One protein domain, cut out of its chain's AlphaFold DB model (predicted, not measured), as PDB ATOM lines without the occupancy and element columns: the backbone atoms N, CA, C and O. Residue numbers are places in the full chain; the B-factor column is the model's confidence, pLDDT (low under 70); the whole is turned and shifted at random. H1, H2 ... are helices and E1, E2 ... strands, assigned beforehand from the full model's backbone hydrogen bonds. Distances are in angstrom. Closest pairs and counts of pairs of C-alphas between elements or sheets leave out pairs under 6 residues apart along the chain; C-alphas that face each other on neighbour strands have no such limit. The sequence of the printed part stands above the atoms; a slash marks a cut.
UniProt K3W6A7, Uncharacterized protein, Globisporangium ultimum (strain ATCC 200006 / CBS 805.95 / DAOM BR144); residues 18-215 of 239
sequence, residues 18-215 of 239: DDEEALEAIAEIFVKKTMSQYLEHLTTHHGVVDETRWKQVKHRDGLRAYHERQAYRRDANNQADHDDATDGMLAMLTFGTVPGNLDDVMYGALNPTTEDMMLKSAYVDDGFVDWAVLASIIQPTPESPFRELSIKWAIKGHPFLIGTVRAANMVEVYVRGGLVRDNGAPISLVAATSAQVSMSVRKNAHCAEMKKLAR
ATOM      1  N   ASP A  18     -46.589 -27.827  24.312       93.00
ATOM      2  CA  ASP A  18     -45.960 -28.806  25.205       93.00
ATOM      3  C   ASP A  18     -44.498 -28.435  25.544       93.00
ATOM      4  O   ASP A  18     -44.064 -28.567  26.691       93.00
ATOM      5  N   ASP A  19     -43.721 -27.949  24.564       87.88
ATOM      6  CA  ASP A  19     -42.331 -27.517  24.785       87.88
ATOM      7  C   ASP A  19     -42.258 -26.236  25.627       87.88
ATOM      8  O   ASP A  19     -41.369 -26.100  26.472       87.88
ATOM      9  N   GLU A  20     -43.169 -25.285  25.396       89.31
ATOM     10  CA  GLU A  20     -43.267 -24.062  26.197       89.31
ATOM     11  C   GLU A  20     -43.615 -24.392  27.652       89.31
ATOM     12  O   GLU A  20     -42.913 -23.935  28.557       89.31
ATOM     13  N   GLU A  21     -44.612 -25.253  27.881       91.56
ATOM     14  CA  GLU A  21     -45.002 -25.703  29.221       91.56
ATOM     15  C   GLU A  21     -43.852 -26.440  29.926       91.56
ATOM     16  O   GLU A  21     -43.542 -26.160  31.089       91.56
ATOM     17  N   ALA A  22     -43.145 -27.327  29.218       86.88
ATOM     18  CA  ALA A  22     -41.986 -28.025  29.765       86.88
ATOM     19  C   ALA A  22     -40.848 -27.058  30.142       86.88
ATOM     20  O   ALA A  22     -40.239 -27.190  31.210       86.88
ATOM     21  N   LEU A  23     -40.562 -26.062  29.296       85.12
ATOM     22  CA  LEU A  23     -39.546 -25.044  29.572       85.12
ATOM     23  C   LEU A  23     -39.941 -24.143  30.746       85.12
ATOM     24  O   LEU A  23     -39.077 -23.799  31.558       85.12
ATOM     25  N   GLU A  24     -41.222 -23.790  30.874       87.75
ATOM     26  CA  GLU A  24     -41.743 -23.064  32.033       87.75
ATOM     27  C   GLU A  24     -41.605 -23.875  33.326       87.75
ATOM     28  O   GLU A  24     -41.108 -23.346  34.326       87.75
ATOM     29  N   ALA A  25     -41.952 -25.164  33.306       86.50
ATOM     30  CA  ALA A  25     -41.812 -26.049  34.462       86.50
ATOM     31  C   ALA A  25     -40.343 -26.176  34.907       86.50
ATOM     32  O   ALA A  25     -40.022 -26.045  36.093       86.50
ATOM     33  N   ILE A  26     -39.423 -26.349  33.954       82.31
ATOM     34  CA  ILE A  26     -37.978 -26.378  34.220       82.31
ATOM     35  C   ILE A  26     -37.505 -25.039  34.805       82.31
ATOM     36  O   ILE A  26     -36.761 -25.009  35.790       82.31
ATOM     37  N   ALA A  27     -37.950 -23.916  34.236       81.44
ATOM     38  CA  ALA A  27     -37.619 -22.584  34.728       81.44
ATOM     39  C   ALA A  27     -38.103 -22.366  36.171       81.44
ATOM     40  O   ALA A  27     -37.367 -21.814  36.996       81.44
ATOM     41  N   GLU A  28     -39.302 -22.845  36.506       82.56
ATOM     42  CA  GLU A  28     -39.845 -22.772  37.859       82.56
ATOM     43  C   GLU A  28     -39.003 -23.587  38.854       82.56
ATOM     44  O   GLU A  28     -38.679 -23.089  39.939       82.56
ATOM     45  N   ILE A  29     -38.577 -24.797  38.473       81.81
ATOM     46  CA  ILE A  29     -37.659 -25.622  39.274       81.81
ATOM     47  C   ILE A  29     -36.353 -24.862  39.537       81.81
ATOM     48  O   ILE A  29     -35.901 -24.800  40.685       81.81
ATOM     49  N   PHE A  30     -35.768 -24.220  38.520       77.88
ATOM     50  CA  PHE A  30     -34.542 -23.434  38.685       77.88
ATOM     51  C   PHE A  30     -34.713 -22.254  39.637       77.88
ATOM     52  O   PHE A  30     -33.859 -22.037  40.503       77.88
ATOM     53  N   VAL A  31     -35.806 -21.498  39.509       78.00
ATOM     54  CA  VAL A  31     -36.088 -20.358  40.391       78.00
ATOM     55  C   VAL A  31     -36.275 -20.831  41.832       78.00
ATOM     56  O   VAL A  31     -35.637 -20.281  42.734       78.00
ATOM     57  N   LYS A  32     -37.072 -21.887  42.053       79.56
ATOM     58  CA  LYS A  32     -37.294 -22.478  43.383       79.56
ATOM     59  C   LYS A  32     -35.988 -22.986  43.997       79.56
ATOM     60  O   LYS A  32     -35.667 -22.620  45.126       79.56
ATOM     61  N   LYS A  33     -35.192 -23.758  43.248       78.06
ATOM     62  CA  LYS A  33     -33.907 -24.310  43.715       78.06
ATOM     63  C   LYS A  33     -32.902 -23.208  44.053       78.06
ATOM     64  O   LYS A  33     -32.288 -23.249  45.118       78.06
ATOM     65  N   THR A  34     -32.776 -22.198  43.191       78.44
ATOM     66  CA  THR A  34     -31.893 -21.040  43.425       78.44
ATOM     67  C   THR A  34     -32.323 -20.263  44.670       78.44
ATOM     68  O   THR A  34     -31.477 -19.851  45.463       78.44
ATOM     69  N   MET A  35     -33.633 -20.099  44.884       79.00
ATOM     70  CA  MET A  35     -34.157 -19.424  46.071       79.00
ATOM     71  C   MET A  35     -33.870 -20.214  47.351       79.00
ATOM     72  O   MET A  35     -33.388 -19.632  48.321       79.00
ATOM     73  N   SER A  36     -34.092 -21.530  47.352       82.31
ATOM     74  CA  SER A  36     -33.762 -22.376  48.505       82.31
ATOM     75  C   SER A  36     -32.278 -22.293  48.864       82.31
ATOM     76  O   SER A  36     -31.949 -22.118  50.033       82.31
ATOM     77  N   GLN A  37     -31.386 -22.315  47.866       79.38
ATOM     78  CA  GLN A  37     -29.942 -22.150  48.079       79.38
ATOM     79  C   GLN A  37     -29.582 -20.767  48.641       79.38
ATOM     80  O   GLN A  37     -28.729 -20.653  49.521       79.38
ATOM     81  N   TYR A  38     -30.232 -19.706  48.154       80.69
ATOM     82  CA  TYR A  38     -30.050 -18.357  48.688       80.69
ATOM     83  C   TYR A  38     -30.500 -18.259  50.152       80.69
ATOM     84  O   TYR A  38     -29.771 -17.718  50.984       80.69
ATOM     85  N   LEU A  39     -31.678 -18.798  50.475       83.75
ATOM     86  CA  LEU A  39     -32.207 -18.782  51.836       83.75
ATOM     87  C   LEU A  39     -31.324 -19.594  52.784       83.75
ATOM     88  O   LEU A  39     -30.958 -19.069  53.829       83.75
ATOM     89  N   GLU A  40     -30.913 -20.803  52.401       84.38
ATOM     90  CA  GLU A  40     -29.975 -21.639  53.165       84.38
ATOM     91  C   GLU A  40     -28.654 -20.903  53.444       84.38
ATOM     92  O   GLU A  40     -28.161 -20.894  54.574       84.38
ATOM     93  N   HIS A  41     -28.098 -20.222  52.438       83.56
ATOM     94  CA  HIS A  41     -26.895 -19.412  52.613       83.56
ATOM     95  C   HIS A  41     -27.083 -18.300  53.654       83.56
ATOM     96  O   HIS A  41     -26.185 -18.053  54.461       83.56
ATOM     97  N   LEU A  42     -28.246 -17.649  53.675       83.38
ATOM     98  CA  LEU A  42     -28.544 -16.601  54.651       83.38
ATOM     99  C   LEU A  42     -28.837 -17.138  56.055       83.38
ATOM    100  O   LEU A  42     -28.380 -16.545  57.032       83.38
ATOM    101  N   THR A  43     -29.623 -18.207  56.171       84.94
ATOM    102  CA  THR A  43     -30.151 -18.685  57.457       84.94
ATOM    103  C   THR A  43     -29.222 -19.685  58.130       84.94
ATOM    104  O   THR A  43     -28.928 -19.519  59.311       84.94
ATOM    105  N   THR A  44     -28.740 -20.682  57.388       86.25
ATOM    106  CA  THR A  44     -27.912 -21.783  57.902       86.25
ATOM    107  C   THR A  44     -26.437 -21.406  57.916       86.25
ATOM    108  O   THR A  44     -25.740 -21.644  58.896       86.25
ATOM    109  N   HIS A  45     -25.953 -20.791  56.833       84.31
ATOM    110  CA  HIS A  45     -24.538 -20.425  56.704       84.31
ATOM    111  C   HIS A  45     -24.237 -18.982  57.133       84.31
ATOM    112  O   HIS A  45     -23.089 -18.547  57.055       84.31
ATOM    113  N   HIS A  46     -25.248 -18.231  57.583       85.12
ATOM    114  CA  HIS A  46     -25.114 -16.853  58.072       85.12
ATOM    115  C   HIS A  46     -24.393 -15.905  57.094       85.12
ATOM    116  O   HIS A  46     -23.647 -15.014  57.500       85.12
ATOM    117  N   GLY A  47     -24.594 -16.104  55.787       82.81
ATOM    118  CA  GLY A  47     -23.950 -15.320  54.731       82.81
ATOM    119  C   GLY A  47     -22.479 -15.673  54.483       82.81
ATOM    120  O   GLY A  47     -21.790 -14.957  53.756       82.81
ATOM    121  N   VAL A  48     -21.974 -16.762  55.069       87.94
ATOM    122  CA  VAL A  48     -20.615 -17.267  54.843       87.94
ATOM    123  C   VAL A  48     -20.646 -18.343  53.762       87.94
ATOM    124  O   VAL A  48     -21.513 -19.213  53.740       87.94
ATOM    125  N   VAL A  49     -19.724 -18.262  52.804       88.56
ATOM    126  CA  VAL A  49     -19.623 -19.254  51.728       88.56
ATOM    127  C   VAL A  49     -18.892 -20.485  52.258       88.56
ATOM    128  O   VAL A  49     -17.772 -20.370  52.745       88.56
ATOM    129  N   ASP A  50     -19.504 -21.661  52.132       87.50
ATOM    130  CA  ASP A  50     -18.848 -22.932  52.440       87.50
ATOM    131  C   ASP A  50     -17.801 -23.278  51.367       87.50
ATOM    132  O   ASP A  50     -18.133 -23.718  50.264       87.50
ATOM    133  N   GLU A  51     -16.521 -23.095  51.687       87.88
ATOM    134  CA  GLU A  51     -15.409 -23.333  50.759       87.88
ATOM    135  C   GLU A  51     -15.127 -24.824  50.483       87.88
ATOM    136  O   GLU A  51     -14.406 -25.166  49.528       87.88
ATOM    137  N   THR A  52     -15.703 -25.729  51.287       87.38
ATOM    138  CA  THR A  52     -15.627 -27.177  51.047       87.38
ATOM    139  C   THR A  52     -16.510 -27.575  49.868       87.38
ATOM    140  O   THR A  52     -16.088 -28.376  49.036       87.38
ATOM    141  N   ARG A  53     -17.668 -26.926  49.717       86.00
ATOM    142  CA  ARG A  53     -18.578 -27.074  48.575       86.00
ATOM    143  C   ARG A  53     -18.221 -26.152  47.412       86.00
ATOM    144  O   ARG A  53     -18.255 -26.567  46.252       86.00
ATOM    145  N   TRP A  54     -17.855 -24.909  47.705       88.88
ATOM    146  CA  TRP A  54     -17.651 -23.854  46.716       88.88
ATOM    147  C   TRP A  54     -16.168 -23.541  46.539       88.88
ATOM    148  O   TRP A  54     -15.464 -23.195  47.481       88.88
ATOM    149  N   LYS A  55     -15.669 -23.606  45.304       89.50
ATOM    150  CA  LYS A  55     -14.309 -23.159  44.989       89.50
ATOM    151  C   LYS A  55     -14.366 -21.788  44.330       89.50
ATOM    152  O   LYS A  55     -15.030 -21.612  43.312       89.50
ATOM    153  N   GLN A  56     -13.653 -20.813  44.888       89.62
ATOM    154  CA  GLN A  56     -13.569 -19.490  44.277       89.62
ATOM    155  C   GLN A  56     -12.860 -19.588  42.922       89.62
ATOM    156  O   GLN A  56     -11.764 -20.143  42.824       89.62
ATOM    157  N   VAL A  57     -13.478 -19.029  41.884       87.31
ATOM    158  CA  VAL A  57     -12.925 -18.994  40.522       87.31
ATOM    159  C   VAL A  57     -12.460 -17.603  40.123       87.31
ATOM    160  O   VAL A  57     -11.559 -17.473  39.297       87.31
ATOM    161  N   LYS A  58     -13.054 -16.548  40.693       83.25
ATOM    162  CA  LYS A  58     -12.691 -15.173  40.352       83.25
ATOM    163  C   LYS A  58     -13.106 -14.195  41.445       83.25
ATOM    164  O   LYS A  58     -14.113 -14.392  42.115       83.25
ATOM    165  N   HIS A  59     -12.342 -13.119  41.588       85.50
ATOM    166  CA  HIS A  59     -12.651 -11.993  42.461       85.50
ATOM    167  C   HIS A  59     -12.420 -10.702  41.678       85.50
ATOM    168  O   HIS A  59     -11.382 -10.548  41.031       85.50
ATOM    169  N   ARG A  60     -13.407  -9.808  41.682       80.12
ATOM    170  CA  ARG A  60     -13.327  -8.518  40.999       80.12
ATOM    171  C   ARG A  60     -14.285  -7.526  41.650       80.12
ATOM    172  O   ARG A  60     -15.443  -7.864  41.849       80.12
ATOM    173  N   ASP A  61     -13.816  -6.305  41.902       79.38
ATOM    174  CA  ASP A  61     -14.652  -5.164  42.307       79.38
ATOM    175  C   ASP A  61     -15.595  -5.470  43.496       79.38
ATOM    176  O   ASP A  61     -16.750  -5.064  43.494       79.38
ATOM    177  N   GLY A  62     -15.119  -6.226  44.497       79.12
ATOM    178  CA  GLY A  62     -15.909  -6.607  45.680       79.12
ATOM    179  C   GLY A  62     -16.846  -7.809  45.488       79.12
ATOM    180  O   GLY A  62     -17.462  -8.253  46.454       79.12
ATOM    181  N   LEU A  63     -16.915  -8.375  44.278       83.19
ATOM    182  CA  LEU A  63     -17.666  -9.589  43.952       83.19
ATOM    183  C   LEU A  63     -16.738 -10.797  43.830       83.19
ATOM    184  O   LEU A  63     -15.740 -10.774  43.102       83.19
ATOM    185  N   ARG A  64     -17.104 -11.889  44.494       85.81
ATOM    186  CA  ARG A  64     -16.445 -13.191  44.394       85.81
ATOM    187  C   ARG A  64     -17.376 -14.170  43.696       85.81
ATOM    188  O   ARG A  64     -18.526 -14.320  44.092       85.81
ATOM    189  N   ALA A  65     -16.866 -14.821  42.659       85.00
ATOM    190  CA  ALA A  65     -17.553 -15.881  41.941       85.00
ATOM    191  C   ALA A  65     -16.942 -17.231  42.317       85.00
ATOM    192  O   ALA A  65     -15.716 -17.379  42.382       85.00
ATOM    193  N   TYR A  66     -17.806 -18.215  42.517       85.50
ATOM    194  CA  TYR A  66     -17.485 -19.572  42.914       85.50
ATOM    195  C   TYR A  66     -18.188 -20.551  41.979       85.50
ATOM    196  O   TYR A  66     -19.310 -20.301  41.542       85.50
ATOM    197  N   HIS A  67     -17.542 -21.680  41.714       85.19
ATOM    198  CA  HIS A  67     -18.201 -22.838  41.117       85.19
ATOM    199  C   HIS A  67     -18.328 -23.956  42.151       85.19
ATOM    200  O   HIS A  67     -17.490 -24.094  43.050       85.19
ATOM    201  N   GLU A  68     -19.387 -24.742  42.035       83.88
ATOM    202  CA  GLU A  68     -19.600 -25.892  42.906       83.88
ATOM    203  C   GLU A  68     -18.603 -27.015  42.575       83.88
ATOM    204  O   GLU A  68     -18.380 -27.355  41.406       83.88
ATOM    205  N   ARG A  69     -17.983 -27.607  43.601       83.12
ATOM    206  CA  ARG A  69     -17.029 -28.706  43.427       83.12
ATOM    207  C   ARG A  69     -17.756 -29.991  43.024       83.12
ATOM    208  O   ARG A  69     -18.738 -30.388  43.639       83.12
ATOM    209  N   GLN A  70     -17.210 -30.700  42.035       72.81
ATOM    210  CA  GLN A  70     -17.787 -31.954  41.524       72.81
ATOM    211  C   GLN A  70     -17.875 -33.077  42.572       72.81
ATOM    212  O   GLN A  70     -18.769 -33.909  42.480       72.81
ATOM    213  N   ALA A  71     -16.970 -33.110  43.556       68.62
ATOM    214  CA  ALA A  71     -16.998 -34.110  44.628       68.62
ATOM    215  C   ALA A  71     -18.289 -34.018  45.459       68.62
ATOM    216  O   ALA A  71     -18.944 -35.028  45.672       68.62
ATOM    217  N   TYR A  72     -18.715 -32.795  45.795       68.25
ATOM    218  CA  TYR A  72     -19.957 -32.553  46.532       68.25
ATOM    219  C   TYR A  72     -21.199 -33.000  45.743       68.25
ATOM    220  O   TYR A  72     -22.129 -33.565  46.310       68.25
ATOM    221  N   ARG A  73     -21.195 -32.819  44.410       65.19
ATOM    222  CA  ARG A  73     -22.266 -33.337  43.537       65.19
ATOM    223  C   ARG A  73     -22.392 -34.856  43.601       65.19
ATOM    224  O   ARG A  73     -23.503 -35.363  43.601       65.19
ATOM    225  N   ARG A  74     -21.272 -35.584  43.625       61.81
ATOM    226  CA  ARG A  74     -21.294 -37.056  43.649       61.81
ATOM    227  C   ARG A  74     -21.883 -37.590  44.950       61.81
ATOM    228  O   ARG A  74     -22.659 -38.535  44.907       61.81
ATOM    229  N   ASP A  75     -21.556 -36.959  46.073       60.88
ATOM    230  CA  ASP A  75     -22.089 -37.356  47.378       60.88
ATOM    231  C   ASP A  75     -23.595 -37.060  47.489       60.88
ATOM    232  O   ASP A  75     -24.338 -37.887  48.012       60.88
ATOM    233  N   ALA A  76     -24.059 -35.942  46.916       60.69
ATOM    234  CA  ALA A  76     -25.480 -35.594  46.844       60.69
ATOM    235  C   ALA A  76     -26.279 -36.499  45.881       60.69
ATOM    236  O   ALA A  76     -27.362 -36.958  46.237       60.69
ATOM    237  N   ASN A  77     -25.741 -36.808  44.693       57.78
ATOM    238  CA  ASN A  77     -26.394 -37.697  43.720       57.78
ATOM    239  C   ASN A  77     -26.480 -39.149  44.222       57.78
ATOM    240  O   ASN A  77     -27.403 -39.861  43.854       57.78
ATOM    241  N   ASN A  78     -25.572 -39.592  45.098       56.75
ATOM    242  CA  ASN A  78     -25.672 -40.909  45.739       56.75
ATOM    243  C   ASN A  78     -26.828 -41.008  46.759       56.75
ATOM    244  O   ASN A  78     -27.120 -42.102  47.239       56.75
ATOM    245  N   GLN A  79     -27.457 -39.884  47.120       53.31
ATOM    246  CA  GLN A  79     -28.555 -39.798  48.089       53.31
ATOM    247  C   GLN A  79     -29.893 -39.366  47.466       53.31
ATOM    248  O   GLN A  79     -30.906 -39.403  48.163       53.31
ATOM    249  N   ALA A  80     -29.921 -38.978  46.188       54.38
ATOM    250  CA  ALA A  80     -31.110 -38.475  45.503       54.38
ATOM    251  C   ALA A  80     -31.594 -39.441  44.408       54.38
ATOM    252  O   ALA A  80     -30.792 -40.073  43.724       54.38
ATOM    253  N   ASP A  81     -32.917 -39.540  44.254       50.31
ATOM    254  CA  ASP A  81     -33.574 -40.289  43.179       50.31
ATOM    255  C   ASP A  81     -33.211 -39.681  41.810       50.31
ATOM    256  O   ASP A  81     -33.072 -38.463  41.680       50.31
ATOM    257  N   HIS A  82     -33.015 -40.527  40.800       51.84
ATOM    258  CA  HIS A  82     -32.206 -40.264  39.594       51.84
ATOM    259  C   HIS A  82     -32.836 -39.306  38.540       51.84
ATOM    260  O   HIS A  82     -32.386 -39.286  37.394       51.84
ATOM    261  N   ASP A  83     -33.820 -38.485  38.930       52.44
ATOM    262  CA  ASP A  83     -34.642 -37.619  38.059       52.44
ATOM    263  C   ASP A  83     -34.498 -36.107  38.376       52.44
ATOM    264  O   ASP A  83     -35.438 -35.322  38.223       52.44
ATOM    265  N   ASP A  84     -33.326 -35.636  38.831       61.72
ATOM    266  CA  ASP A  84     -33.088 -34.186  38.945       61.72
ATOM    267  C   ASP A  84     -32.843 -33.601  37.544       61.72
ATOM    268  O   ASP A  84     -31.764 -33.752  36.973       61.72
ATOM    269  N   ALA A  85     -33.827 -32.874  36.999       55.19
ATOM    270  CA  ALA A  85     -33.743 -32.157  35.717       55.19
ATOM    271  C   ALA A  85     -32.571 -31.150  35.625       55.19
ATOM    272  O   ALA A  85     -32.330 -30.550  34.578       55.19
ATOM    273  N   THR A  86     -31.841 -30.940  36.723       56.81
ATOM    274  CA  THR A  86     -30.647 -30.094  36.798       56.81
ATOM    275  C   THR A  86     -29.329 -30.881  36.892       56.81
ATOM    276  O   THR A  86     -28.261 -30.267  37.029       56.81
ATOM    277  N   ASP A  87     -29.374 -32.216  36.800       55.69
ATOM    278  CA  ASP A  87     -28.189 -33.075  36.783       55.69
ATOM    279  C   ASP A  87     -27.296 -32.742  35.573       55.69
ATOM    280  O   ASP A  87     -27.747 -32.567  34.442       55.69
ATOM    281  N   GLY A  88     -26.002 -32.556  35.831       56.06
ATOM    282  CA  GLY A  88     -25.035 -32.066  34.841       56.06
ATOM    283  C   GLY A  88     -24.918 -30.538  34.696       56.06
ATOM    284  O   GLY A  88     -23.922 -30.070  34.134       56.06
ATOM    285  N   MET A  89     -25.830 -29.728  35.253       62.25
ATOM    286  CA  MET A  89     -25.686 -28.265  35.218       62.25
ATOM    287  C   MET A  89     -24.717 -27.782  36.304       62.25
ATOM    288  O   MET A  89     -24.936 -28.033  37.488       62.25
ATOM    289  N   LEU A  90     -23.654 -27.057  35.930       60.97
ATOM    290  CA  LEU A  90     -22.697 -26.458  36.871       60.97
ATOM    291  C   LEU A  90     -23.315 -25.254  37.597       60.97
ATOM    292  O   LEU A  90     -23.567 -24.214  36.993       60.97
ATOM    293  N   ALA A  91     -23.487 -25.371  38.913       74.06
ATOM    294  CA  ALA A  91     -23.935 -24.273  39.756       74.06
ATOM    295  C   ALA A  91     -22.808 -23.254  39.980       74.06
ATOM    296  O   ALA A  91     -21.647 -23.593  40.245       74.06
ATOM    297  N   MET A  92     -23.195 -21.989  39.892       76.31
ATOM    298  CA  MET A  92     -22.364 -20.811  40.087       76.31
ATOM    299  C   MET A  92     -22.928 -20.019  41.261       76.31
ATOM    300  O   MET A  92     -24.104 -19.666  41.251       76.31
ATOM    301  N   LEU A  93     -22.085 -19.673  42.228       80.25
ATOM    302  CA  LEU A  93     -22.441 -18.755  43.306       80.25
ATOM    303  C   LEU A  93     -21.651 -17.467  43.120       80.25
ATOM    304  O   LEU A  93     -20.439 -17.498  42.925       80.25
ATOM    305  N   THR A  94     -22.322 -16.322  43.178       80.25
ATOM    306  CA  THR A  94     -21.646 -15.023  43.227       80.25
ATOM    307  C   THR A  94     -22.085 -14.277  44.468       80.25
ATOM    308  O   THR A  94     -23.277 -14.157  44.728       80.25
ATOM    309  N   PHE A  95     -21.113 -13.784  45.227       80.88
ATOM    310  CA  PHE A  95     -21.333 -13.123  46.503       80.88
ATOM    311  C   PHE A  95     -20.493 -11.851  46.597       80.88
ATOM    312  O   PHE A  95     -19.305 -11.852  46.262       80.88
ATOM    313  N   GLY A  96     -21.097 -10.772  47.087       80.31
ATOM    314  CA  GLY A  96     -20.418  -9.512  47.355       80.31
ATOM    315  C   GLY A  96     -21.378  -8.331  47.332       80.31
ATOM    316  O   GLY A  96     -22.593  -8.502  47.403       80.31
ATOM    317  N   THR A  97     -20.822  -7.129  47.234       80.56
ATOM    318  CA  THR A  97     -21.585  -5.878  47.243       80.56
ATOM    319  C   THR A  97     -21.419  -5.131  45.928       80.56
ATOM    320  O   THR A  97     -20.365  -5.176  45.295       80.56
ATOM    321  N   VAL A  98     -22.477  -4.436  45.503       78.25
ATOM    322  CA  VAL A  98     -22.477  -3.598  44.300       78.25
ATOM    323  C   VAL A  98     -23.058  -2.228  44.656       78.25
ATOM    324  O   VAL A  98     -24.081  -2.183  45.336       78.25
ATOM    325  N   PRO A  99     -22.438  -1.115  44.222       76.94
ATOM    326  CA  PRO A  99     -23.031   0.213  44.365       76.94
ATOM    327  C   PRO A  99     -24.311   0.351  43.527       76.94
ATOM    328  O   PRO A  99     -24.300   0.004  42.347       76.94
ATOM    329  N   GLY A 100     -25.375   0.897  44.115       76.94
ATOM    330  CA  GLY A 100     -26.664   1.129  43.449       76.94
ATOM    331  C   GLY A 100     -27.835   0.519  44.219       76.94
ATOM    332  O   GLY A 100     -27.648  -0.074  45.284       76.94
ATOM    333  N   ASN A 101     -29.049   0.682  43.690       80.06
ATOM    334  CA  ASN A 101     -30.220  -0.038  44.196       80.06
ATOM    335  C   ASN A 101     -30.442  -1.344  43.409       80.06
ATOM    336  O   ASN A 101     -29.829  -1.585  42.366       80.06
ATOM    337  N   LEU A 102     -31.321  -2.206  43.925       76.50
ATOM    338  CA  LEU A 102     -31.640  -3.474  43.272       76.50
ATOM    339  C   LEU A 102     -32.206  -3.259  41.861       76.50
ATOM    340  O   LEU A 102     -31.816  -3.975  40.943       76.50
ATOM    341  N   ASP A 103     -33.064  -2.259  41.666       78.25
ATOM    342  CA  ASP A 103     -33.666  -1.979  40.362       78.25
ATOM    343  C   ASP A 103     -32.607  -1.631  39.311       78.25
ATOM    344  O   ASP A 103     -32.696  -2.102  38.179       78.25
ATOM    345  N   ASP A 104     -31.580  -0.854  39.661       78.56
ATOM    346  CA  ASP A 104     -30.453  -0.540  38.774       78.56
ATOM    347  C   ASP A 104     -29.760  -1.828  38.320       78.56
ATOM    348  O   ASP A 104     -29.553  -2.056  37.130       78.56
ATOM    349  N   VAL A 105     -29.467  -2.731  39.254       76.12
ATOM    350  CA  VAL A 105     -28.851  -4.023  38.929       76.12
ATOM    351  C   VAL A 105     -29.765  -4.857  38.026       76.12
ATOM    352  O   VAL A 105     -29.311  -5.431  37.028       76.12
ATOM    353  N   MET A 106     -31.059  -4.889  38.332       78.00
ATOM    354  CA  MET A 106     -32.033  -5.706  37.622       78.00
ATOM    355  C   MET A 106     -32.316  -5.206  36.206       78.00
ATOM    356  O   MET A 106     -32.277  -6.002  35.261       78.00
ATOM    357  N   TYR A 107     -32.508  -3.901  36.013       78.56
ATOM    358  CA  TYR A 107     -32.655  -3.302  34.683       78.56
ATOM    359  C   TYR A 107     -31.373  -3.402  33.855       78.56
ATOM    360  O   TYR A 107     -31.441  -3.595  32.642       78.56
ATOM    361  N   GLY A 108     -30.210  -3.347  34.502       77.56
ATOM    362  CA  GLY A 108     -28.919  -3.561  33.853       77.56
ATOM    363  C   GLY A 108     -28.743  -4.976  33.321       77.56
ATOM    364  O   GLY A 108     -28.166  -5.197  32.254       77.56
ATOM    365  N   ALA A 109     -29.265  -5.956  34.057       77.38
ATOM    366  CA  ALA A 109     -29.297  -7.329  33.597       77.38
ATOM    367  C   ALA A 109     -30.347  -7.539  32.494       77.38
ATOM    368  O   ALA A 109     -30.150  -8.439  31.681       77.38
ATOM    369  N   LEU A 110     -31.462  -6.790  32.499       79.62
ATOM    370  CA  LEU A 110     -32.647  -7.004  31.650       79.62
ATOM    371  C   LEU A 110     -32.347  -6.716  30.178       79.62
ATOM    372  O   LEU A 110     -31.836  -5.651  29.827       79.62
ATOM    373  N   ASN A 111     -32.639  -7.687  29.320       84.25
ATOM    374  CA  ASN A 111     -32.352  -7.641  27.890       84.25
ATOM    375  C   ASN A 111     -33.285  -8.581  27.094       84.25
ATOM    376  O   ASN A 111     -32.811  -9.587  26.560       84.25
ATOM    377  N   PRO A 112     -34.600  -8.287  27.050       83.44
ATOM    378  CA  PRO A 112     -35.612  -9.182  26.486       83.44
ATOM    379  C   PRO A 112     -35.568  -9.257  24.957       83.44
ATOM    380  O   PRO A 112     -36.028 -10.237  24.385       83.44
ATOM    381  N   THR A 113     -34.999  -8.248  24.291       85.31
ATOM    382  CA  THR A 113     -34.878  -8.200  22.829       85.31
ATOM    383  C   THR A 113     -33.425  -8.320  22.374       85.31
ATOM    384  O   THR A 113     -32.485  -8.045  23.130       85.31
ATOM    385  N   THR A 114     -33.225  -8.693  21.106       84.50
ATOM    386  CA  THR A 114     -31.898  -8.688  20.471       84.50
ATOM    387  C   THR A 114     -31.261  -7.297  20.549       84.50
ATOM    388  O   THR A 114     -30.098  -7.181  20.930       84.50
ATOM    389  N   GLU A 115     -32.033  -6.237  20.291       83.00
ATOM    390  CA  GLU A 115     -31.564  -4.849  20.386       83.00
ATOM    391  C   GLU A 115     -31.127  -4.481  21.811       83.00
ATOM    392  O   GLU A 115     -30.032  -3.951  22.006       83.00
ATOM    393  N   ASP A 116     -31.925  -4.832  22.828       82.69
ATOM    394  CA  ASP A 116     -31.585  -4.581  24.233       82.69
ATOM    395  C   ASP A 116     -30.306  -5.294  24.675       82.69
ATOM    396  O   ASP A 116     -29.611  -4.818  25.586       82.69
ATOM    397  N   MET A 117     -30.027  -6.462  24.091       80.31
ATOM    398  CA  MET A 117     -28.830  -7.236  24.384       80.31
ATOM    399  C   MET A 117     -27.609  -6.700  23.641       80.31
ATOM    400  O   MET A 117     -26.568  -6.538  24.272       80.31
ATOM    401  N   MET A 118     -27.739  -6.326  22.365       79.81
ATOM    402  CA  MET A 118     -26.678  -5.622  21.633       79.81
ATOM    403  C   MET A 118     -26.300  -4.315  22.336       79.81
ATOM    404  O   MET A 118     -25.116  -4.035  22.537       79.81
ATOM    405  N   LEU A 119     -27.303  -3.554  22.787       80.62
ATOM    406  CA  LEU A 119     -27.103  -2.344  23.578       80.62
ATOM    407  C   LEU A 119     -26.348  -2.654  24.877       80.62
ATOM    408  O   LEU A 119     -25.405  -1.950  25.222       80.62
ATOM    409  N   LYS A 120     -26.726  -3.724  25.587       81.38
ATOM    410  CA  LYS A 120     -26.025  -4.165  26.801       81.38
ATOM    411  C   LYS A 120     -24.561  -4.507  26.509       81.38
ATOM    412  O   LYS A 120     -23.682  -3.966  27.179       81.38
ATOM    413  N   SER A 121     -24.283  -5.343  25.511       77.88
ATOM    414  CA  SER A 121     -22.913  -5.758  25.178       77.88
ATOM    415  C   SER A 121     -22.026  -4.579  24.759       77.88
ATOM    416  O   SER A 121     -20.848  -4.554  25.117       77.88
ATOM    417  N   ALA A 122     -22.595  -3.547  24.121       77.88
ATOM    418  CA  ALA A 122     -21.870  -2.329  23.744       77.88
ATOM    419  C   ALA A 122     -21.277  -1.556  24.941       77.88
ATOM    420  O   ALA A 122     -20.221  -0.943  24.801       77.88
ATOM    421  N   TYR A 123     -21.915  -1.598  26.118       72.38
ATOM    422  CA  TYR A 123     -21.422  -0.910  27.325       72.38
ATOM    423  C   TYR A 123     -20.757  -1.847  28.337       72.38
ATOM    424  O   TYR A 123     -19.975  -1.404  29.181       72.38
ATOM    425  N   VAL A 124     -21.088  -3.139  28.295       72.88
ATOM    426  CA  VAL A 124     -20.656  -4.107  29.306       72.88
ATOM    427  C   VAL A 124     -19.334  -4.777  28.934       72.88
ATOM    428  O   VAL A 124     -18.656  -5.274  29.834       72.88
ATOM    429  N   ASP A 125     -18.899  -4.733  27.668       71.94
ATOM    430  CA  ASP A 125     -17.667  -5.405  27.218       71.94
ATOM    431  C   ASP A 125     -17.599  -6.823  27.826       71.94
ATOM    432  O   ASP A 125     -16.741  -7.194  28.634       71.94
ATOM    433  N   ASP A 126     -18.673  -7.561  27.559       72.19
ATOM    434  CA  ASP A 126     -18.914  -8.933  28.001       72.19
ATOM    435  C   ASP A 126     -18.219  -9.951  27.077       72.19
ATOM    436  O   ASP A 126     -18.147 -11.145  27.391       72.19
ATOM    437  N   GLY A 127     -17.615  -9.462  25.989       74.06
ATOM    438  CA  GLY A 127     -16.864 -10.222  24.996       74.06
ATOM    439  C   GLY A 127     -17.750 -10.912  23.966       74.06
ATOM    440  O   GLY A 127     -17.239 -11.706  23.174       74.06
ATOM    441  N   PHE A 128     -19.054 -10.655  23.975       78.12
ATOM    442  CA  PHE A 128     -19.922 -11.191  22.948       78.12
ATOM    443  C   PHE A 128     -19.835 -10.370  21.668       78.12
ATOM    444  O   PHE A 128     -19.742  -9.145  21.689       78.12
ATOM    445  N   VAL A 129     -19.812 -11.086  20.550       79.00
ATOM    446  CA  VAL A 129     -19.641 -10.516  19.209       79.00
ATOM    447  C   VAL A 129     -20.900 -10.644  18.369       79.00
ATOM    448  O   VAL A 129     -21.012  -9.954  17.359       79.00
ATOM    449  N   ASP A 130     -21.825 -11.518  18.770       81.50
ATOM    450  CA  ASP A 130     -23.131 -11.640  18.144       81.50
ATOM    451  C   ASP A 130     -24.141 -12.326  19.060       81.50
ATOM    452  O   ASP A 130     -23.759 -13.108  19.938       81.50
ATOM    453  N   TRP A 131     -25.418 -12.042  18.816       82.62
ATOM    454  CA  TRP A 131     -26.528 -12.608  19.557       82.62
ATOM    455  C   TRP A 131     -27.860 -12.534  18.814       82.62
ATOM    456  O   TRP A 131     -28.087 -11.646  17.997       82.62
ATOM    457  N   ALA A 132     -28.796 -13.389  19.221       85.50
ATOM    458  CA  ALA A 132     -30.198 -13.297  18.845       85.50
ATOM    459  C   ALA A 132     -31.097 -13.871  19.944       85.50
ATOM    460  O   ALA A 132     -30.784 -14.900  20.540       85.50
ATOM    461  N   VAL A 133     -32.241 -13.235  20.189       86.50
ATOM    462  CA  VAL A 133     -33.347 -13.876  20.913       86.50
ATOM    463  C   VAL A 133     -34.081 -14.773  19.917       86.50
ATOM    464  O   VAL A 133     -34.598 -14.282  18.917       86.50
ATOM    465  N   LEU A 134     -34.068 -16.084  20.163       86.38
ATOM    466  CA  LEU A 134     -34.640 -17.090  19.264       86.38
ATOM    467  C   LEU A 134     -36.129 -17.317  19.528       86.38
ATOM    468  O   LEU A 134     -36.897 -17.473  18.583       86.38
ATOM    469  N   ALA A 135     -36.512 -17.335  20.804       86.88
ATOM    470  CA  ALA A 135     -37.888 -17.477  21.263       86.88
ATOM    471  C   ALA A 135     -38.069 -16.716  22.581       86.88
ATOM    472  O   ALA A 135     -37.170 -16.702  23.428       86.88
ATOM    473  N   SER A 136     -39.235 -16.101  22.759       89.94
ATOM    474  CA  SER A 136     -39.638 -15.474  24.015       89.94
ATOM    475  C   SER A 136     -40.921 -16.138  24.488       89.94
ATOM    476  O   SER A 136     -41.972 -15.914  23.900       89.94
ATOM    477  N   ILE A 137     -40.793 -16.940  25.539       90.62
ATOM    478  CA  ILE A 137     -41.861 -17.773  26.103       90.62
ATOM    479  C   ILE A 137     -42.638 -16.937  27.123       90.62
ATOM    480  O   ILE A 137     -43.845 -16.764  27.025       90.62
ATOM    481  N   ILE A 138     -41.912 -16.270  28.028       89.56
ATOM    482  CA  ILE A 138     -42.477 -15.279  28.947       89.56
ATOM    483  C   ILE A 138     -41.812 -13.928  28.705       89.56
ATOM    484  O   ILE A 138     -40.586 -13.801  28.798       89.56
ATOM    485  N   GLN A 139     -42.630 -12.906  28.451       88.69
ATOM    486  CA  GLN A 139     -42.189 -11.522  28.294       88.69
ATOM    487  C   GLN A 139     -42.383 -10.711  29.586       88.69
ATOM    488  O   GLN A 139     -43.407 -10.867  30.257       88.69
ATOM    489  N   PRO A 140     -41.448  -9.800  29.915       86.38
ATOM    490  CA  PRO A 140     -41.627  -8.860  31.015       86.38
ATOM    491  C   PRO A 140     -42.825  -7.929  30.800       86.38
ATOM    492  O   PRO A 140     -42.999  -7.385  29.710       86.38
ATOM    493  N   THR A 141     -43.585  -7.661  31.863       85.25
ATOM    494  CA  THR A 141     -44.688  -6.679  31.861       85.25
ATOM    495  C   THR A 141     -44.410  -5.541  32.847       85.25
ATOM    496  O   THR A 141     -43.530  -5.681  33.696       85.25
ATOM    497  N   PRO A 142     -45.127  -4.403  32.790       82.25
ATOM    498  CA  PRO A 142     -44.987  -3.345  33.795       82.25
ATOM    499  C   PRO A 142     -45.216  -3.821  35.239       82.25
ATOM    500  O   PRO A 142     -44.538  -3.356  36.151       82.25
ATOM    501  N   GLU A 143     -46.130  -4.771  35.445       82.94
ATOM    502  CA  GLU A 143     -46.469  -5.352  36.751       82.94
ATOM    503  C   GLU A 143     -45.427  -6.379  37.210       82.94
ATOM    504  O   GLU A 143     -45.225  -6.587  38.404       82.94
ATOM    505  N   SER A 144     -44.767  -7.046  36.262       81.81
ATOM    506  CA  SER A 144     -43.739  -8.059  36.505       81.81
ATOM    507  C   SER A 144     -42.527  -7.827  35.590       81.81
ATOM    508  O   SER A 144     -42.242  -8.643  34.708       81.81
ATOM    509  N   PRO A 145     -41.764  -6.735  35.802       81.12
ATOM    510  CA  PRO A 145     -40.733  -6.260  34.866       81.12
ATOM    511  C   PRO A 145     -39.500  -7.162  34.793       81.12
ATOM    512  O   PRO A 145     -38.630  -6.971  33.944       81.12
ATOM    513  N   PHE A 146     -39.409  -8.141  35.692       82.62
ATOM    514  CA  PHE A 146     -38.304  -9.089  35.770       82.62
ATOM    515  C   PHE A 146     -38.746 -10.537  35.551       82.62
ATOM    516  O   PHE A 146     -37.922 -11.427  35.725       82.62
ATOM    517  N   ARG A 147     -40.008 -10.793  35.181       84.94
ATOM    518  CA  ARG A 147     -40.467 -12.135  34.811       84.94
ATOM    519  C   ARG A 147     -40.172 -12.347  33.326       84.94
ATOM    520  O   ARG A 147     -40.836 -11.766  32.476       84.94
ATOM    521  N   GLU A 148     -39.137 -13.122  33.029       85.38
ATOM    522  CA  GLU A 148     -38.677 -13.380  31.660       85.38
ATOM    523  C   GLU A 148     -38.275 -14.850  31.517       85.38
ATOM    524  O   GLU A 148     -37.519 -15.366  32.347       85.38
ATOM    525  N   LEU A 149     -38.726 -15.480  30.433       88.12
ATOM    526  CA  LEU A 149     -38.246 -16.778  29.973       88.12
ATOM    527  C   LEU A 149     -38.017 -16.708  28.466       88.12
ATOM    528  O   LEU A 149     -38.946 -16.463  27.692       88.12
ATOM    529  N   SER A 150     -36.770 -16.894  28.047       86.69
ATOM    530  CA  SER A 150     -36.395 -16.797  26.638       86.69
ATOM    531  C   SER A 150     -35.237 -17.723  26.278       86.69
ATOM    532  O   SER A 150     -34.378 -18.049  27.103       86.69
ATOM    533  N   ILE A 151     -35.217 -18.134  25.010       84.88
ATOM    534  CA  ILE A 151     -34.116 -18.874  24.395       84.88
ATOM    535  C   ILE A 151     -33.268 -17.866  23.628       84.88
ATOM    536  O   ILE A 151     -33.767 -17.167  22.741       84.88
ATOM    537  N   LYS A 152     -31.980 -17.786  23.962       84.31
ATOM    538  CA  LYS A 152     -31.044 -16.845  23.344       84.31
ATOM    539  C   LYS A 152     -29.884 -17.601  22.715       84.31
ATOM    540  O   LYS A 152     -29.309 -18.509  23.307       84.31
ATOM    541  N   TRP A 153     -29.528 -17.205  21.505       85.06
ATOM    542  CA  TRP A 153     -28.310 -17.634  20.841       85.06
ATOM    543  C   TRP A 153     -27.226 -16.581  21.018       85.06
ATOM    544  O   TRP A 153     -27.501 -15.383  20.919       85.06
ATOM    545  N   ALA A 154     -26.000 -17.043  21.245       81.38
ATOM    546  CA  ALA A 154     -24.863 -16.219  21.602       81.38
ATOM    547  C   ALA A 154     -23.579 -16.676  20.918       81.38
ATOM    548  O   ALA A 154     -23.276 -17.874  20.875       81.38
ATOM    549  N   ILE A 155     -22.745 -15.711  20.522       78.81
ATOM    550  CA  ILE A 155     -21.342 -15.965  20.200       78.81
ATOM    551  C   ILE A 155     -20.433 -15.054  21.004       78.81
ATOM    552  O   ILE A 155     -20.519 -13.826  20.960       78.81
ATOM    553  N   LYS A 156     -19.456 -15.687  21.655       75.00
ATOM    554  CA  LYS A 156     -18.360 -15.003  22.327       75.00
ATOM    555  C   LYS A 156     -17.099 -14.952  21.465       75.00
ATOM    556  O   LYS A 156     -16.650 -15.973  20.942       75.00
ATOM    557  N   GLY A 157     -16.506 -13.766  21.349       66.88
ATOM    558  CA  GLY A 157     -15.197 -13.556  20.731       66.88
ATOM    559  C   GLY A 157     -14.052 -13.745  21.730       66.88
ATOM    560  O   GLY A 157     -14.221 -13.558  22.936       66.88
ATOM    561  N   HIS A 158     -12.859 -14.103  21.245       58.25
ATOM    562  CA  HIS A 158     -11.662 -14.145  22.088       58.25
ATOM    563  C   HIS A 158     -10.961 -12.771  22.074       58.25
ATOM    564  O   HIS A 158     -10.567 -12.319  20.999       58.25
ATOM    565  N   PRO A 159     -10.721 -12.125  23.234       52.72
ATOM    566  CA  PRO A 159     -10.187 -10.756  23.292       52.72
ATOM    567  C   PRO A 159      -8.772 -10.536  22.718       52.72
ATOM    568  O   PRO A 159      -8.392  -9.390  22.511       52.72
ATOM    569  N   PHE A 160      -7.987 -11.586  22.439       50.88
ATOM    570  CA  PHE A 160      -6.576 -11.462  22.025       50.88
ATOM    571  C   PHE A 160      -6.296 -11.832  20.565       50.88
ATOM    572  O   PHE A 160      -5.172 -11.667  20.101       50.88
ATOM    573  N   LEU A 161      -7.291 -12.323  19.825       47.22
ATOM    574  CA  LEU A 161      -7.118 -12.729  18.432       47.22
ATOM    575  C   LEU A 161      -8.244 -12.143  17.583       47.22
ATOM    576  O   LEU A 161      -9.192 -12.833  17.202       47.22
ATOM    577  N   ILE A 162      -8.131 -10.845  17.297       43.72
ATOM    578  CA  ILE A 162      -8.962 -10.153  16.308       43.72
ATOM    579  C   ILE A 162      -8.730 -10.850  14.956       43.72
ATOM    580  O   ILE A 162      -7.720 -10.622  14.299       43.72
ATOM    581  N   GLY A 163      -9.634 -11.757  14.573       45.66
ATOM    582  CA  GLY A 163      -9.600 -12.459  13.283       45.66
ATOM    583  C   GLY A 163      -9.757 -13.982  13.344       45.66
ATOM    584  O   GLY A 163     -10.223 -14.565  12.367       45.66
ATOM    585  N   THR A 164      -9.464 -14.642  14.472       41.56
ATOM    586  CA  THR A 164      -9.723 -16.089  14.631       41.56
ATOM    587  C   THR A 164     -10.816 -16.338  15.657       41.56
ATOM    588  O   THR A 164     -10.609 -16.265  16.866       41.56
ATOM    589  N   VAL A 165     -11.996 -16.671  15.147       45.09
ATOM    590  CA  VAL A 165     -13.148 -17.086  15.938       45.09
ATOM    591  C   VAL A 165     -13.011 -18.581  16.263       45.09
ATOM    592  O   VAL A 165     -13.287 -19.424  15.416       45.09
ATOM    593  N   ARG A 166     -12.620 -18.932  17.495       47.16
ATOM    594  CA  ARG A 166     -13.064 -20.197  18.117       47.16
ATOM    595  C   ARG A 166     -14.396 -19.908  18.815       47.16
ATOM    596  O   ARG A 166     -14.453 -19.828  20.037       47.16
ATOM    597  N   ALA A 167     -15.437 -19.631  18.027       52.75
ATOM    598  CA  ALA A 167     -16.781 -19.421  18.557       52.75
ATOM    599  C   ALA A 167     -17.259 -20.737  19.156       52.75
ATOM    600  O   ALA A 167     -17.418 -21.719  18.434       52.75
ATOM    601  N   ALA A 168     -17.516 -20.751  20.458       54.56
ATOM    602  CA  ALA A 168     -18.510 -21.670  20.978       54.56
ATOM    603  C   ALA A 168     -19.865 -21.091  20.562       54.56
ATOM    604  O   ALA A 168     -20.242 -20.018  21.031       54.56
ATOM    605  N   ASN A 169     -20.541 -21.753  19.625       61.78
ATOM    606  CA  ASN A 169     -21.932 -21.456  19.316       61.78
ATOM    607  C   ASN A 169     -22.741 -21.907  20.535       61.78
ATOM    608  O   ASN A 169     -22.817 -23.110  20.791       61.78
ATOM    609  N   MET A 170     -23.250 -20.965  21.327       63.38
ATOM    610  CA  MET A 170     -23.941 -21.278  22.573       63.38
ATOM    611  C   MET A 170     -25.422 -20.954  22.431       63.38
ATOM    612  O   MET A 170     -25.794 -19.880  21.961       63.38
ATOM    613  N   VAL A 171     -26.259 -21.903  22.838       62.81
ATOM    614  CA  VAL A 171     -27.679 -21.668  23.083       62.81
ATOM    615  C   VAL A 171     -27.838 -21.600  24.592       62.81
ATOM    616  O   VAL A 171     -27.509 -22.555  25.294       62.81
ATOM    617  N   GLU A 172     -28.276 -20.449  25.083       64.06
ATOM    618  CA  GLU A 172     -28.532 -20.203  26.495       64.06
ATOM    619  C   GLU A 172     -30.043 -20.116  26.724       64.06
ATOM    620  O   GLU A 172     -30.753 -19.369  26.043       64.06
ATOM    621  N   VAL A 173     -30.534 -20.859  27.714       64.50
ATOM    622  CA  VAL A 173     -31.871 -20.641  28.278       64.50
ATOM    623  C   VAL A 173     -31.721 -19.635  29.410       64.50
ATOM    624  O   VAL A 173     -30.918 -19.841  30.329       64.50
ATOM    625  N   TYR A 174     -32.455 -18.529  29.311       68.50
ATOM    626  CA  TYR A 174     -32.364 -17.419  30.248       68.50
ATOM    627  C   TYR A 174     -33.642 -17.333  31.078       68.50
ATOM    628  O   TYR A 174     -34.725 -17.117  30.533       68.50
ATOM    629  N   VAL A 175     -33.502 -17.482  32.398       64.94
ATOM    630  CA  VAL A 175     -34.622 -17.435  33.342       64.94
ATOM    631  C   VAL A 175     -34.420 -16.284  34.317       64.94
ATOM    632  O   VAL A 175     -33.376 -16.162  34.971       64.94
ATOM    633  N   ARG A 176     -35.439 -15.432  34.452       72.31
ATOM    634  CA  ARG A 176     -35.453 -14.358  35.444       72.31
ATOM    635  C   ARG A 176     -36.747 -14.364  36.239       72.31
ATOM    636  O   ARG A 176     -37.836 -14.445  35.676       72.31
ATOM    637  N   GLY A 177     -36.600 -14.232  37.553       61.75
ATOM    638  CA  GLY A 177     -37.716 -14.133  38.481       61.75
ATOM    639  C   GLY A 177     -37.473 -13.084  39.559       61.75
ATOM    640  O   GLY A 177     -36.338 -12.738  39.890       61.75
ATOM    641  N   GLY A 178     -38.557 -12.567  40.124       60.94
ATOM    642  CA  GLY A 178     -38.546 -11.741  41.327       60.94
ATOM    643  C   GLY A 178     -39.541 -12.295  42.338       60.94
ATOM    644  O   GLY A 178     -40.574 -12.824  41.943       60.94
ATOM    645  N   LEU A 179     -39.229 -12.183  43.625       55.28
ATOM    646  CA  LEU A 179     -40.132 -12.470  44.736       55.28
ATOM    647  C   LEU A 179     -40.098 -11.296  45.710       55.28
ATOM    648  O   LEU A 179     -39.081 -10.622  45.851       55.28
ATOM    649  N   VAL A 180     -41.196 -11.061  46.413       53.66
ATOM    650  CA  VAL A 180     -41.232 -10.103  47.520       53.66
ATOM    651  C   VAL A 180     -40.900 -10.869  48.797       53.66
ATOM    652  O   VAL A 180     -41.550 -11.866  49.100       53.66
ATOM    653  N   ARG A 181     -39.862 -10.448  49.523       54.06
ATOM    654  CA  ARG A 181     -39.526 -11.016  50.835       54.06
ATOM    655  C   ARG A 181     -40.590 -10.611  51.858       54.06
ATOM    656  O   ARG A 181     -41.161  -9.533  51.748       54.06
ATOM    657  N   ASP A 182     -40.766 -11.402  52.913       50.16
ATOM    658  CA  ASP A 182     -41.719 -11.122  54.006       50.16
ATOM    659  C   ASP A 182     -41.526  -9.751  54.685       50.16
ATOM    660  O   ASP A 182     -42.449  -9.208  55.284       50.16
ATOM    661  N   ASN A 183     -40.336  -9.153  54.577       62.56
ATOM    662  CA  ASN A 183     -40.046  -7.800  55.063       62.56
ATOM    663  C   ASN A 183     -40.345  -6.691  54.029       62.56
ATOM    664  O   ASN A 183     -39.909  -5.554  54.208       62.56
ATOM    665  N   GLY A 184     -41.029  -7.024  52.932       56.50
ATOM    666  CA  GLY A 184     -41.411  -6.123  51.845       56.50
ATOM    667  C   GLY A 184     -40.308  -5.821  50.825       56.50
ATOM    668  O   GLY A 184     -40.594  -5.195  49.807       56.50
ATOM    669  N   ALA A 185     -39.059  -6.250  51.050       61.00
ATOM    670  CA  ALA A 185     -37.975  -6.001  50.104       61.00
ATOM    671  C   ALA A 185     -38.030  -7.008  48.937       61.00
ATOM    672  O   ALA A 185     -37.989  -8.218  49.182       61.00
ATOM    673  N   PRO A 186     -38.092  -6.565  47.671       60.16
ATOM    674  CA  PRO A 186     -38.007  -7.482  46.545       60.16
ATOM    675  C   PRO A 186     -36.629  -8.158  46.514       60.16
ATOM    676  O   PRO A 186     -35.597  -7.528  46.730       60.16
ATOM    677  N   ILE A 187     -36.618  -9.457  46.243       64.31
ATOM    678  CA  ILE A 187     -35.446 -10.238  45.858       64.31
ATOM    679  C   ILE A 187     -35.651 -10.576  44.395       64.31
ATOM    680  O   ILE A 187     -36.704 -11.082  44.017       64.31
ATOM    681  N   SER A 188     -34.644 -10.349  43.567       61.78
ATOM    682  CA  SER A 188     -34.695 -10.842  42.202       61.78
ATOM    683  C   SER A 188     -33.520 -11.749  41.901       61.78
ATOM    684  O   SER A 188     -32.399 -11.537  42.364       61.78
ATOM    685  N   LEU A 189     -33.838 -12.819  41.182       62.25
ATOM    686  CA  LEU A 189     -32.959 -13.911  40.837       62.25
ATOM    687  C   LEU A 189     -32.790 -13.935  39.322       62.25
ATOM    688  O   LEU A 189     -33.755 -13.887  38.555       62.25
ATOM    689  N   VAL A 190     -31.535 -14.033  38.907       58.50
ATOM    690  CA  VAL A 190     -31.152 -14.249  37.517       58.50
ATOM    691  C   VAL A 190     -30.469 -15.606  37.467       58.50
ATOM    692  O   VAL A 190     -29.350 -15.749  37.960       58.50
ATOM    693  N   ALA A 191     -31.147 -16.590  36.887       59.25
ATOM    694  CA  ALA A 191     -30.564 -17.886  36.588       59.25
ATOM    695  C   ALA A 191     -30.216 -17.896  35.096       59.25
ATOM    696  O   ALA A 191     -31.075 -18.028  34.227       59.25
ATOM    697  N   ALA A 192     -28.933 -17.696  34.808       56.75
ATOM    698  CA  ALA A 192     -28.379 -17.877  33.477       56.75
ATOM    699  C   ALA A 192     -27.482 -19.112  33.506       56.75
ATOM    700  O   ALA A 192     -26.678 -19.281  34.425       56.75
ATOM    701  N   THR A 193     -27.580 -19.949  32.481       50.88
ATOM    702  CA  THR A 193     -26.754 -21.156  32.324       50.88
ATOM    703  C   THR A 193     -25.273 -20.856  32.041       50.88
ATOM    704  O   THR A 193     -24.480 -21.782  31.878       50.88
ATOM    705  N   SER A 194     -24.835 -19.589  32.080       50.97
ATOM    706  CA  SER A 194     -23.417 -19.234  32.042       50.97
ATOM    707  C   SER A 194     -23.001 -18.190  33.091       50.97
ATOM    708  O   SER A 194     -23.612 -17.144  33.315       50.97
ATOM    709  N   ALA A 195     -21.869 -18.491  33.728       44.50
ATOM    710  CA  ALA A 195     -21.176 -17.773  34.798       44.50
ATOM    711  C   ALA A 195     -20.883 -16.273  34.577       44.50
ATOM    712  O   ALA A 195     -20.345 -15.602  35.463       44.50
ATOM    713  N   GLN A 196     -21.112 -15.751  33.372       46.84
ATOM    714  CA  GLN A 196     -20.510 -14.498  32.916       46.84
ATOM    715  C   GLN A 196     -21.324 -13.249  33.279       46.84
ATOM    716  O   GLN A 196     -20.731 -12.176  33.405       46.84
ATOM    717  N   VAL A 197     -22.629 -13.383  33.550       52.75
ATOM    718  CA  VAL A 197     -23.517 -12.253  33.891       52.75
ATOM    719  C   VAL A 197     -23.217 -11.673  35.283       52.75
ATOM    720  O   VAL A 197     -23.236 -10.455  35.468       52.75
ATOM    721  N   SER A 198     -22.863 -12.518  36.254       49.16
ATOM    722  CA  SER A 198     -22.685 -12.113  37.659       49.16
ATOM    723  C   SER A 198     -21.367 -11.384  37.940       49.16
ATOM    724  O   SER A 198     -21.177 -10.823  39.013       49.16
ATOM    725  N   MET A 199     -20.442 -11.350  36.981       52.59
ATOM    726  CA  MET A 199     -19.156 -10.655  37.127       52.59
ATOM    727  C   MET A 199     -19.112  -9.292  36.437       52.59
ATOM    728  O   MET A 199     -18.126  -8.565  36.575       52.59
ATOM    729  N   SER A 200     -20.159  -8.948  35.688       56.50
ATOM    730  CA  SER A 200     -20.288  -7.670  34.995       56.50
ATOM    731  C   SER A 200     -21.253  -6.713  35.696       56.50
ATOM    732  O   SER A 200     -21.583  -5.676  35.135       56.50
ATOM    733  N   VAL A 201     -21.691  -7.017  36.924       60.38
ATOM    734  CA  VAL A 201     -22.819  -6.337  37.589       60.38
ATOM    735  C   VAL A 201     -22.634  -4.823  37.700       60.38
ATOM    736  O   VAL A 201     -23.569  -4.087  37.414       60.38
ATOM    737  N   ARG A 202     -21.427  -4.322  37.999       61.81
ATOM    738  CA  ARG A 202     -21.162  -2.870  37.995       61.81
ATOM    739  C   ARG A 202     -21.317  -2.243  36.605       61.81
ATOM    740  O   ARG A 202     -21.878  -1.162  36.468       61.81
ATOM    741  N   LYS A 203     -20.839  -2.930  35.565       65.38
ATOM    742  CA  LYS A 203     -21.028  -2.492  34.177       65.38
ATOM    743  C   LYS A 203     -22.505  -2.591  33.763       65.38
ATOM    744  O   LYS A 203     -22.987  -1.749  33.015       65.38
ATOM    745  N   ASN A 204     -23.238  -3.575  34.293       68.44
ATOM    746  CA  ASN A 204     -24.682  -3.693  34.107       68.44
ATOM    747  C   ASN A 204     -25.424  -2.542  34.807       68.44
ATOM    748  O   ASN A 204     -26.340  -1.998  34.210       68.44
ATOM    749  N   ALA A 205     -25.014  -2.111  36.004       67.81
ATOM    750  CA  ALA A 205     -25.604  -0.946  36.670       67.81
ATOM    751  C   ALA A 205     -25.450   0.328  35.816       67.81
ATOM    752  O   ALA A 205     -26.428   1.023  35.566       67.81
ATOM    753  N   HIS A 206     -24.264   0.560  35.242       68.81
ATOM    754  CA  HIS A 206     -24.064   1.633  34.258       68.81
ATOM    755  C   HIS A 206     -24.965   1.465  33.015       68.81
ATOM    756  O   HIS A 206     -25.585   2.416  32.547       68.81
ATOM    757  N   CYS A 207     -25.098   0.243  32.485       72.25
ATOM    758  CA  CYS A 207     -26.040  -0.050  31.398       72.25
ATOM    759  C   CYS A 207     -27.493   0.295  31.782       72.25
ATOM    760  O   CYS A 207     -28.243   0.819  30.959       72.25
ATOM    761  N   ALA A 208     -27.887   0.057  33.033       74.81
ATOM    762  CA  ALA A 208     -29.211   0.396  33.539       74.81
ATOM    763  C   ALA A 208     -29.459   1.903  33.538       74.81
ATOM    764  O   ALA A 208     -30.516   2.337  33.085       74.81
ATOM    765  N   GLU A 209     -28.486   2.697  33.988       73.56
ATOM    766  CA  GLU A 209     -28.549   4.161  33.928       73.56
ATOM    767  C   GLU A 209     -28.740   4.633  32.483       73.56
ATOM    768  O   GLU A 209     -29.661   5.398  32.200       73.56
ATOM    769  N   MET A 210     -27.958   4.092  31.543       72.62
ATOM    770  CA  MET A 210     -28.081   4.415  30.117       72.62
ATOM    771  C   MET A 210     -29.453   4.034  29.543       72.62
ATOM    772  O   MET A 210     -30.046   4.816  28.800       72.62
ATOM    773  N   LYS A 211     -29.997   2.867  29.911       71.06
ATOM    774  CA  LYS A 211     -31.340   2.430  29.490       71.06
ATOM    775  C   LYS A 211     -32.443   3.301  30.087       71.06
ATOM    776  O   LYS A 211     -33.392   3.648  29.385       71.06
ATOM    777  N   LYS A 212     -32.320   3.689  31.359       72.88
ATOM    778  CA  LYS A 212     -33.244   4.628  32.012       72.88
ATOM    779  C   LYS A 212     -33.205   5.988  31.315       72.88
ATOM    780  O   LYS A 212     -34.260   6.511  30.973       72.88
ATOM    781  N   LEU A 213     -32.012   6.512  31.023       68.25
ATOM    782  CA  LEU A 213     -31.835   7.755  30.271       68.25
ATOM    783  C   LEU A 213     -32.443   7.671  28.867       68.25
ATOM    784  O   LEU A 213     -33.172   8.576  28.479       68.25
ATOM    785  N   ALA A 214     -32.210   6.583  28.128       67.00
ATOM    786  CA  ALA A 214     -32.806   6.378  26.808       67.00
ATOM    787  C   ALA A 214     -34.342   6.395  26.869       67.00
ATOM    788  O   ALA A 214     -34.973   7.117  26.103       67.00
ATOM    789  N   ARG A 215     -34.943   5.695  27.844       64.25
ATOM    790  CA  ARG A 215     -36.400   5.716  28.067       64.25
ATOM    791  C   ARG A 215     -36.926   7.105  28.416       64.25
ATOM    792  O   ARG A 215     -37.981   7.481  27.922       64.25
TER     793      ARG A 215
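What this domain is: This is residues 18 to 215 of the 239 residues of an uncharacterized protein of Globisporangium ultimum (strain ATCC 200006 / CBS 805.95 / DAOM BR144) (UniProt K3W6A7). A strongly twisted sheet of four strands, E4 to E7, has the long helix H1 crossing one face, and H3 and H4 over the other face, with H5 packed on these two helices. A separate small sheet, E1 E2 E3, forms a second part, followed from E2 by H2 and a loop whose residues 78 to 83 stick out. The 198 printed residues hold five named helices and seven named strands, in the order H1 E1 E2 H2 E3 H3 H4 E4 E5 E6 E7 H5; the class is mixed, helices and strands. Both sheets are antiparallel, in the orders E4 E5 E6 E7 and E1 E2 E3. The whole is compact, with a radius of gyration of the C-alphas of 17.3 A and spans of 47 by 45 by 42 A.

Where its parts are: H1, residues 18 to 43, begins with C-alpha 18 at (-45.960, -28.806, 25.205) and is 37.3 A long. E1 is residues 54 to 60, E2 63 to 68, H2 70 to 77, E3 92 to 96, H3 102 to 109 and H4 114 to 124. E4, residues 128 to 138, measures 23.7 A and bends by 63 degrees at residue 135; E5, residues 148 to 156, measures 22.4 A and bends by 62 degrees at residue 151. E6, residues 169 to 180, measures 36.0 A, and E7 is residues 186 to 192. H5, residues 201 to 215, measures 20.5 A and ends with C-alpha 215 at (-36.400, 5.716, 28.067).

How they stand to each other: E4 E5 E6 E7 form a meander, each strand the antiparallel neighbour of the one before, with N 132 and O 153 at 2.9 A, N 152 and O 172 at 2.9 A, and N 179 and O 187 at 2.8 A. H1 is on this sheet at a height of 8.9 A; its closest C-alphas to E6 are Ala 27 and Val 175, 6.1 A. On the opposite face, H3 lies over E7 and H4 over E4. H5 touches H3, about perpendicular at 88 degrees, closest at C-alphas Gly 108 and Ala 208, 4.0 A. With residues 203 to 207 alone it touches H4, closest at C-alphas Val 124 and Lys 203, 5.1 A. In the other sheet, N 57 and O 65 are 2.8 A apart, and N 64 and O 95 2.8 A. H2 is apart from H1. Every O i to N i+4 pair is within hydrogen-bond range in H1, H2, H3 and H5; in H4, 6 of 7 are.

The domain as a whole: The C-alphas farthest apart, of Gly 163 and Asn 183, are 51.9 A apart. The printed part has no cut. The links H2 to E3 and E5 to E6 are long. The mean pLDDT of the printed part is 73.2; residues 71 to 90, 157 to 175, 177 to 206 and 213 to 215 are under 70.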